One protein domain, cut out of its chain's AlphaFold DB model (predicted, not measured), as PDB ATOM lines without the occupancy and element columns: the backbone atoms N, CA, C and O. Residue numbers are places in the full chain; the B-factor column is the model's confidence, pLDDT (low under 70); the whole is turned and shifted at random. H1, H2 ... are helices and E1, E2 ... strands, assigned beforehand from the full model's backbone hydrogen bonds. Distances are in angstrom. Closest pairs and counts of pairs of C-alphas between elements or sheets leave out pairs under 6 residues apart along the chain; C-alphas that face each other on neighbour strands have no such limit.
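AT A GLANCE: This is residues 1 to 59 of the 59 residues of a protein of Agrobacterium sp. (UniProt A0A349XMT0). With little regular structure, the model is a narrow ribbon of two antiparallel strands, E1 and E2, with the short helix H1 at one end in the connection between them. Beside this ribbon the long unnamed stretch, residues 1 to 32, makes a loose loop that folds back near Pro 19 before entering E1. The 59 printed residues hold E1, H1 and E2 in that order; the class is mixed, with 17 residues in named elements. The whole is loose, radius of gyration of the C-alphas 13.6 A, spanning 36 by 28 by 18 A.

IN THESE COORDINATES: E1, residues 33 to 38, measures 15.6 A from C-alpha 33 at (34.542, -18.717, -25.040). E2, residues 50 to 55, measures 16.5 A and ends with C-alpha 55 at (37.379, -19.151, -29.639). H1 is residues 42 to 46, 6.1 A.

HOW THE PARTS SIT: E1 and E2 are antiparallel at 154 degrees; N 35 and O 53 are within hydrogen-bond range, 2.8 A. The closest C-alphas of E1 and H1, Arg 38 and Thr 45, are 6.2 A apart. In H1 every O i to N i+4 pair is within hydrogen-bond range.

THE WHOLE: The farthest C-alphas, of Pro 3 and Tyr 43, are 37.9 A apart. The printed part has no cut, and both links are tight. Residues 1 to 4 and 59 have pLDDT under 70.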
ATOM      1  N   MET A   1      48.749 -17.246 -41.211       52.78
ATOM      2  CA  MET A   1      48.025 -16.108 -40.609       52.78
ATOM      3  C   MET A   1      47.885 -15.041 -41.686       52.78
ATOM      4  O   MET A   1      48.903 -14.556 -42.162       52.78
ATOM      5  N   LEU A   2      46.670 -14.788 -42.184       54.72
ATOM      6  CA  LEU A   2      46.436 -13.722 -43.168       54.72
ATOM      7  C   LEU A   2      46.639 -12.353 -42.489       54.72
ATOM      8  O   LEU A   2      46.386 -12.250 -41.288       54.72
ATOM      9  N   PRO A   3      47.097 -11.315 -43.209       64.12
ATOM     10  CA  PRO A   3      47.252  -9.985 -42.630       64.12
ATOM     11  C   PRO A   3      45.909  -9.461 -42.105       64.12
ATOM     12  O   PRO A   3      44.880  -9.601 -42.769       64.12
ATOM     13  N   LYS A   4      45.929  -8.848 -40.911       66.75
ATOM     14  CA  LYS A   4      44.762  -8.203 -40.297       66.75
ATOM     15  C   LYS A   4      44.241  -7.122 -41.245       66.75
ATOM     16  O   LYS A   4      44.917  -6.128 -41.497       66.75
ATOM     17  N   ARG A   5      43.053  -7.339 -41.806       70.06
ATOM     18  CA  ARG A   5      42.391  -6.367 -42.675       70.06
ATOM     19  C   ARG A   5      41.504  -5.480 -41.814       70.06
ATOM     20  O   ARG A   5      40.433  -5.904 -41.399       70.06
ATOM     21  N   GLU A   6      41.956  -4.260 -41.553       73.12
ATOM     22  CA  GLU A   6      41.140  -3.240 -40.891       73.12
ATOM     23  C   GLU A   6      40.029  -2.782 -41.853       73.12
ATOM     24  O   GLU A   6      40.300  -2.362 -42.983       73.12
ATOM     25  N   PHE A   7      38.767  -2.892 -41.433       75.88
ATOM     26  CA  PHE A   7      37.634  -2.324 -42.165       75.88
ATOM     27  C   PHE A   7      37.266  -0.977 -41.543       75.88
ATOM     28  O   PHE A   7      37.003  -0.899 -40.347       75.88
ATOM     29  N   SER A   8      37.170   0.076 -42.361       82.75
ATOM     30  CA  SER A   8      36.610   1.374 -41.947       82.75
ATOM     31  C   SER A   8      35.077   1.295 -41.847       82.75
ATOM     32  O   SER A   8      34.359   1.931 -42.618       82.75
ATOM     33  N   GLY A   9      34.576   0.448 -40.945       84.38
ATOM     34  CA  GLY A   9      33.154   0.203 -40.692       84.38
ATOM     35  C   GLY A   9      32.715   0.651 -39.296       84.38
ATOM     36  O   GLY A   9      33.532   0.997 -38.447       84.38
ATOM     37  N   ALA A  10      31.405   0.643 -39.045       89.56
ATOM     38  CA  ALA A  10      30.870   0.953 -37.720       89.56
ATOM     39  C   ALA A  10      31.154  -0.188 -36.728       89.56
ATOM     40  O   ALA A  10      30.861  -1.346 -37.024       89.56
ATOM     41  N   LEU A  11      31.640   0.148 -35.530       91.25
ATOM     42  CA  LEU A  11      31.793  -0.809 -34.432       91.25
ATOM     43  C   LEU A  11      30.432  -1.060 -33.768       91.25
ATOM     44  O   LEU A  11      29.844  -0.141 -33.194       91.25
ATOM     45  N   ARG A  12      29.904  -2.283 -33.889       92.44
ATOM     46  CA  ARG A  12      28.579  -2.689 -33.384       92.44
ATOM     47  C   ARG A  12      28.576  -4.174 -33.020       92.44
ATOM     48  O   ARG A  12      29.370  -4.936 -33.562       92.44
ATOM     49  N   ASP A  13      27.641  -4.582 -32.166       93.75
ATOM     50  CA  ASP A  13      27.352  -5.994 -31.860       93.75
ATOM     51  C   ASP A  13      26.239  -6.594 -32.743       93.75
ATOM     52  O   ASP A  13      26.111  -7.811 -32.864       93.75
ATOM     53  N   THR A  14      25.447  -5.733 -33.386       94.94
ATOM     54  CA  THR A  14      24.270  -6.092 -34.171       94.94
ATOM     55  C   THR A  14      24.270  -5.303 -35.474       94.94
ATOM     56  O   THR A  14      24.497  -4.090 -35.492       94.94
ATOM     57  N   VAL A  15      23.975  -5.986 -36.579       94.56
ATOM     58  CA  VAL A  15      23.842  -5.381 -37.907       94.56
ATOM     59  C   VAL A  15      22.521  -5.791 -38.549       94.56
ATOM     60  O   VAL A  15      22.079  -6.934 -38.423       94.56
ATOM     61  N   LEU A  16      21.888  -4.851 -39.248       95.50
ATOM     62  CA  LEU A  16      20.748  -5.143 -40.106       95.50
ATOM     63  C   LEU A  16      21.259  -5.745 -41.418       95.50
ATOM     64  O   LEU A  16      21.924  -5.066 -42.198       95.50
ATOM     65  N   VAL A  17      20.918  -7.005 -41.673       95.06
ATOM     66  CA  VAL A  17      21.148  -7.654 -42.968       95.06
ATOM     67  C   VAL A  17      19.850  -7.580 -43.762       95.06
ATOM     68  O   VAL A  17      18.823  -8.098 -43.324       95.06
ATOM     69  N   LEU A  18      19.877  -6.907 -44.913       95.81
ATOM     70  CA  LEU A  18      18.717  -6.833 -45.802       95.81
ATOM     71  C   LEU A  18      18.464  -8.193 -46.484       95.81
ATOM     72  O   LEU A  18      19.398  -8.986 -46.631       95.81
ATOM     73  N   PRO A  19      17.231  -8.479 -46.940       94.88
ATOM     74  CA  PRO A  19      16.927  -9.717 -47.655       94.88
ATOM     75  C   PRO A  19      17.892  -9.961 -48.821       94.88
ATOM     76  O   PRO A  19      18.197  -9.035 -49.569       94.88
ATOM     77  N   VAL A  20      18.365 -11.203 -48.969       95.38
ATOM     78  CA  VAL A  20      19.269 -11.638 -50.058       95.38
ATOM     79  C   VAL A  20      20.606 -10.869 -50.104       95.38
ATOM     80  O   VAL A  20      21.308 -10.885 -51.109       95.38
ATOM     81  N   ASN A  21      20.992 -10.202 -49.014       96.88
ATOM     82  CA  ASN A  21      22.279  -9.521 -48.903       96.88
ATOM     83  C   ASN A  21      23.221 -10.258 -47.950       96.88
ATOM     84  O   ASN A  21      22.808 -11.059 -47.113       96.88
ATOM     85  N   THR A  22      24.511  -9.957 -48.075       95.50
ATOM     86  CA  THR A  22      25.566 -10.439 -47.180       95.50
ATOM     87  C   THR A  22      26.282  -9.245 -46.567       95.50
ATOM     88  O   THR A  22      26.488  -8.232 -47.234       95.50
ATOM     89  N   VAL A  23      26.674  -9.368 -45.301       91.94
ATOM     90  CA  VAL A  23      27.515  -8.390 -44.606       91.94
ATOM     91  C   VAL A  23      28.837  -9.058 -44.250       91.94
ATOM     92  O   VAL A  23      28.855 -10.174 -43.737       91.94
ATOM     93  N   THR A  24      29.945  -8.368 -44.506       91.25
ATOM     94  CA  THR A  24      31.273  -8.769 -44.036       91.25
ATOM     95  C   THR A  24      31.589  -8.034 -42.741       91.25
ATOM     96  O   THR A  24      31.461  -6.813 -42.678       91.25
ATOM     97  N   ILE A  25      32.016  -8.776 -41.721       89.25
ATOM     98  CA  ILE A  25      32.450  -8.230 -40.432       89.25
ATOM     99  C   ILE A  25      33.904  -8.615 -40.155       89.25
ATOM    100  O   ILE A  25      34.389  -9.630 -40.657       89.25
ATOM    101  N   VAL A  26      34.577  -7.816 -39.329       88.94
ATOM    102  CA  VAL A  26      35.817  -8.210 -38.650       88.94
ATOM    103  C   VAL A  26      35.524  -8.379 -37.177       88.94
ATOM    104  O   VAL A  26      34.824  -7.573 -36.572       88.94
ATOM    105  N   PHE A  27      36.073  -9.453 -36.631       86.38
ATOM    106  CA  PHE A  27      35.985  -9.813 -35.233       86.38
ATOM    107  C   PHE A  27      37.402 -10.123 -34.752       86.38
ATOM    108  O   PHE A  27      38.092 -10.934 -35.367       86.38
ATOM    109  N   ASP A  28      37.835  -9.433 -33.698       86.44
ATOM    110  CA  ASP A  28      39.155  -9.578 -33.079       86.44
ATOM    111  C   ASP A  28      38.960 -10.170 -31.673       86.44
ATOM    112  O   ASP A  28      38.706  -9.424 -30.719       86.44
ATOM    113  N   PRO A  29      38.931 -11.511 -31.534       85.50
ATOM    114  CA  PRO A  29      38.651 -12.147 -30.259       85.50
ATOM    115  C   PRO A  29      39.853 -12.055 -29.319       85.50
ATOM    116  O   PRO A  29      40.872 -12.714 -29.503       85.50
ATOM    117  N   ASN A  30      39.696 -11.299 -28.238       88.38
ATOM    118  CA  ASN A  30      40.650 -11.255 -27.128       88.38
ATOM    119  C   ASN A  30      40.126 -11.954 -25.860       88.38
ATOM    120  O   ASN A  30      40.718 -11.821 -24.791       88.38
ATOM    121  N   ASN A  31      39.012 -12.683 -25.969       90.81
ATOM    122  CA  ASN A  31      38.360 -13.344 -24.847       90.81
ATOM    123  C   ASN A  31      37.848 -14.737 -25.249       90.81
ATOM    124  O   ASN A  31      37.078 -14.884 -26.204       90.81
ATOM    125  N   LEU A  32      38.310 -15.749 -24.510       94.44
ATOM    126  CA  LEU A  32      38.005 -17.159 -24.740       94.44
ATOM    127  C   LEU A  32      36.532 -17.446 -24.440       94.44
ATOM    128  O   LEU A  32      35.974 -16.977 -23.449       94.44
ATOM    129  N   GLY A  33      35.905 -18.269 -25.270       92.69
ATOM    130  CA  GLY A  33      34.542 -18.717 -25.040       92.69
ATOM    131  C   GLY A  33      33.802 -19.131 -26.301       92.69
ATOM    132  O   GLY A  33      34.335 -19.162 -27.408       92.69
ATOM    133  N   LYS A  34      32.522 -19.451 -26.106       93.88
ATOM    134  CA  LYS A  34      31.569 -19.723 -27.182       93.88
ATOM    135  C   LYS A  34      30.645 -18.523 -27.328       93.88
ATOM    136  O   LYS A  34      29.775 -18.293 -26.492       93.88
ATOM    137  N   TRP A  35      30.845 -17.768 -28.397       93.50
ATOM    138  CA  TRP A  35      30.144 -16.528 -28.691       93.50
ATOM    139  C   TRP A  35      28.894 -16.816 -29.525       93.50
ATOM    140  O   TRP A  35      29.020 -17.331 -30.639       93.50
ATOM    141  N   PRO A  36      27.679 -16.528 -29.027       93.94
ATOM    142  CA  PRO A  36      26.462 -16.759 -29.792       93.94
ATOM    143  C   PRO A  36      26.339 -15.747 -30.937       93.94
ATOM    144  O   PRO A  36      26.293 -14.539 -30.716       93.94
ATOM    145  N   LEU A  37      26.200 -16.254 -32.158       95.06
ATOM    146  CA  LEU A  37      25.797 -15.495 -33.336       95.06
ATOM    147  C   LEU A  37      24.335 -15.812 -33.623       95.06
ATOM    148  O   LEU A  37      23.988 -16.916 -34.032       95.06
ATOM    149  N   ARG A  38      23.453 -14.849 -33.388       96.12
ATOM    150  CA  ARG A  38      22.005 -15.021 -33.526       96.12
ATOM    151  C   ARG A  38      21.409 -13.801 -34.187       96.12
ATOM    152  O   ARG A  38      21.922 -12.697 -34.022       96.12
ATOM    153  N   CYS A  39      20.285 -13.966 -34.866       96.19
ATOM    154  CA  CYS A  39      19.487 -12.781 -35.151       96.19
ATOM    155  C   CYS A  39      18.754 -12.320 -33.892       96.19
ATOM    156  O   CYS A  39      18.406 -13.104 -33.008       96.19
ATOM    157  N   HIS A  40      18.531 -11.012 -33.821       95.69
ATOM    158  CA  HIS A  40      17.962 -10.361 -32.647       95.69
ATOM    159  C   HIS A  40      16.426 -10.444 -32.594       95.69
ATOM    160  O   HIS A  40      15.794  -9.906 -31.691       95.69
ATOM    161  N   HIS A  41      15.805 -11.143 -33.550       95.19
ATOM    162  CA  HIS A  41      14.382 -11.441 -33.512       95.19
ATOM    163  C   HIS A  41      14.170 -12.740 -32.727       95.19
ATOM    164  O   HIS A  41      14.605 -13.811 -33.160       95.19
ATOM    165  N   LEU A  42      13.520 -12.647 -31.563       95.06
ATOM    166  CA  LEU A  42      13.387 -13.766 -30.623       95.06
ATOM    167  C   LEU A  42      12.807 -15.021 -31.281       95.06
ATOM    168  O   LEU A  42      13.357 -16.102 -31.095       95.06
ATOM    169  N   TYR A  43      11.750 -14.860 -32.083       97.44
ATOM    170  CA  TYR A  43      11.133 -15.962 -32.817       97.44
ATOM    171  C   TYR A  43      12.146 -16.681 -33.717       97.44
ATOM    172  O   TYR A  43      12.274 -17.895 -33.630       97.44
ATOM    173  N   HIS A  44      12.940 -15.942 -34.498       97.25
ATOM    174  CA  HIS A  44      13.943 -16.534 -35.388       97.25
ATOM    175  C   HIS A  44      15.033 -17.275 -34.610       97.25
ATOM    176  O   HIS A  44      15.449 -18.356 -35.019       97.25
ATOM    177  N   THR A  45      15.482 -16.734 -33.468       96.94
ATOM    178  CA  THR A  45      16.424 -17.475 -32.618       96.94
ATOM    179  C   THR A  45      15.790 -18.759 -32.086       96.94
ATOM    180  O   THR A  45      16.409 -19.815 -32.157       96.94
ATOM    181  N   ALA A  46      14.568 -18.671 -31.556       96.50
ATOM    182  CA  ALA A  46      13.888 -19.794 -30.916       96.50
ATOM    183  C   ALA A  46      13.665 -20.969 -31.877       96.50
ATOM    184  O   ALA A  46      13.689 -22.117 -31.446       96.50
ATOM    185  N   ILE A  47      13.500 -20.686 -33.173       97.19
ATOM    186  CA  ILE A  47      13.340 -21.707 -34.216       97.19
ATOM    187  C   ILE A  47      14.660 -22.131 -34.886       97.19
ATOM    188  O   ILE A  47      14.624 -22.913 -35.832       97.19
ATOM    189  N   GLY A  48      15.816 -21.644 -34.415       95.88
ATOM    190  CA  GLY A  48      17.129 -22.168 -34.815       95.88
ATOM    191  C   GLY A  48      18.034 -21.236 -35.625       95.88
ATOM    192  O   GLY A  48      19.101 -21.667 -36.053       95.88
ATOM    193  N   MET A  49      17.689 -19.957 -35.815       97.56
ATOM    194  CA  MET A  49      18.584 -18.978 -36.458       97.56
ATOM    195  C   MET A  49      19.628 -18.434 -35.459       97.56
ATOM    196  O   MET A  49      19.719 -17.232 -35.179       97.56
ATOM    197  N   MET A  50      20.394 -19.369 -34.896       97.06
ATOM    198  CA  MET A  50      21.509 -19.174 -33.977       97.06
ATOM    199  C   MET A  50      22.629 -20.153 -34.338       97.06
ATOM    200  O   MET A  50      22.387 -21.312 -34.659       97.06
ATOM    201  N   SER A  51      23.862 -19.682 -34.233       95.56
ATOM    202  CA  SER A  51      25.078 -20.481 -34.272       95.56
ATOM    203  C   SER A  51      26.046 -19.972 -33.201       95.56
ATOM    204  O   SER A  51      25.760 -18.993 -32.507       95.56
ATOM    205  N   TYR A  52      27.190 -20.629 -33.053       93.75
ATOM    206  CA  TYR A  52      28.230 -20.238 -32.111       93.75
ATOM    207  C   TYR A  52      29.574 -20.115 -32.818       93.75
ATOM    208  O   TYR A  52      29.940 -20.967 -33.624       93.75
ATOM    209  N   LEU A  53      30.322 -19.078 -32.460       91.81
ATOM    210  CA  LEU A  53      31.740 -18.952 -32.755       91.81
ATOM    211  C   LEU A  53      32.512 -19.366 -31.502       91.81
ATOM    212  O   LEU A  53      32.437 -18.701 -30.470       91.81
ATOM    213  N   ALA A  54      33.212 -20.495 -31.567       92.44
ATOM    214  CA  ALA A  54      34.113 -20.917 -30.504       92.44
ATOM    215  C   ALA A  54      35.487 -20.281 -30.731       92.44
ATOM    216  O   ALA A  54      36.038 -20.388 -31.823       92.44
ATOM    217  N   TYR A  55      36.001 -19.613 -29.705       91.88
ATOM    218  CA  TYR A  55      37.379 -19.151 -29.639       91.88
ATOM    219  C   TYR A  55      37.986 -19.705 -28.360       91.88
ATOM    220  O   TYR A  55      37.562 -19.362 -27.254       91.88
ATOM    221  N   ASP A  56      38.933 -20.611 -28.513       89.56
ATOM    222  CA  ASP A  56      39.628 -21.255 -27.413       89.56
ATOM    223  C   ASP A  56      41.130 -21.342 -27.721       89.56
ATOM    224  O   ASP A  56      41.612 -20.843 -28.732       89.56
ATOM    225  N   ASN A  57      41.899 -21.946 -26.820       84.00
ATOM    226  CA  ASN A  57      43.348 -22.068 -26.991       84.00
ATOM    227  C   ASN A  57      43.752 -23.130 -28.037       84.00
ATOM    228  O   ASN A  57      44.942 -23.402 -28.187       84.00
ATOM    229  N   LEU A  58      42.783 -23.780 -28.689       70.94
ATOM    230  CA  LEU A  58      42.985 -24.833 -29.685       70.94
ATOM    231  C   LEU A  58      42.547 -24.399 -31.095       70.94
ATOM    232  O   LEU A  58      42.929 -25.065 -32.060       70.94
ATOM    233  N   SER A  59      41.748 -23.330 -31.208       60.00
ATOM    234  CA  SER A  59      41.239 -22.741 -32.458       60.00
ATOM    235  C   SER A  59      42.208 -21.791 -33.153       60.00
ATOM    236  O   SER A  59      42.868 -21.005 -32.440       60.00
TER     237      SER A  59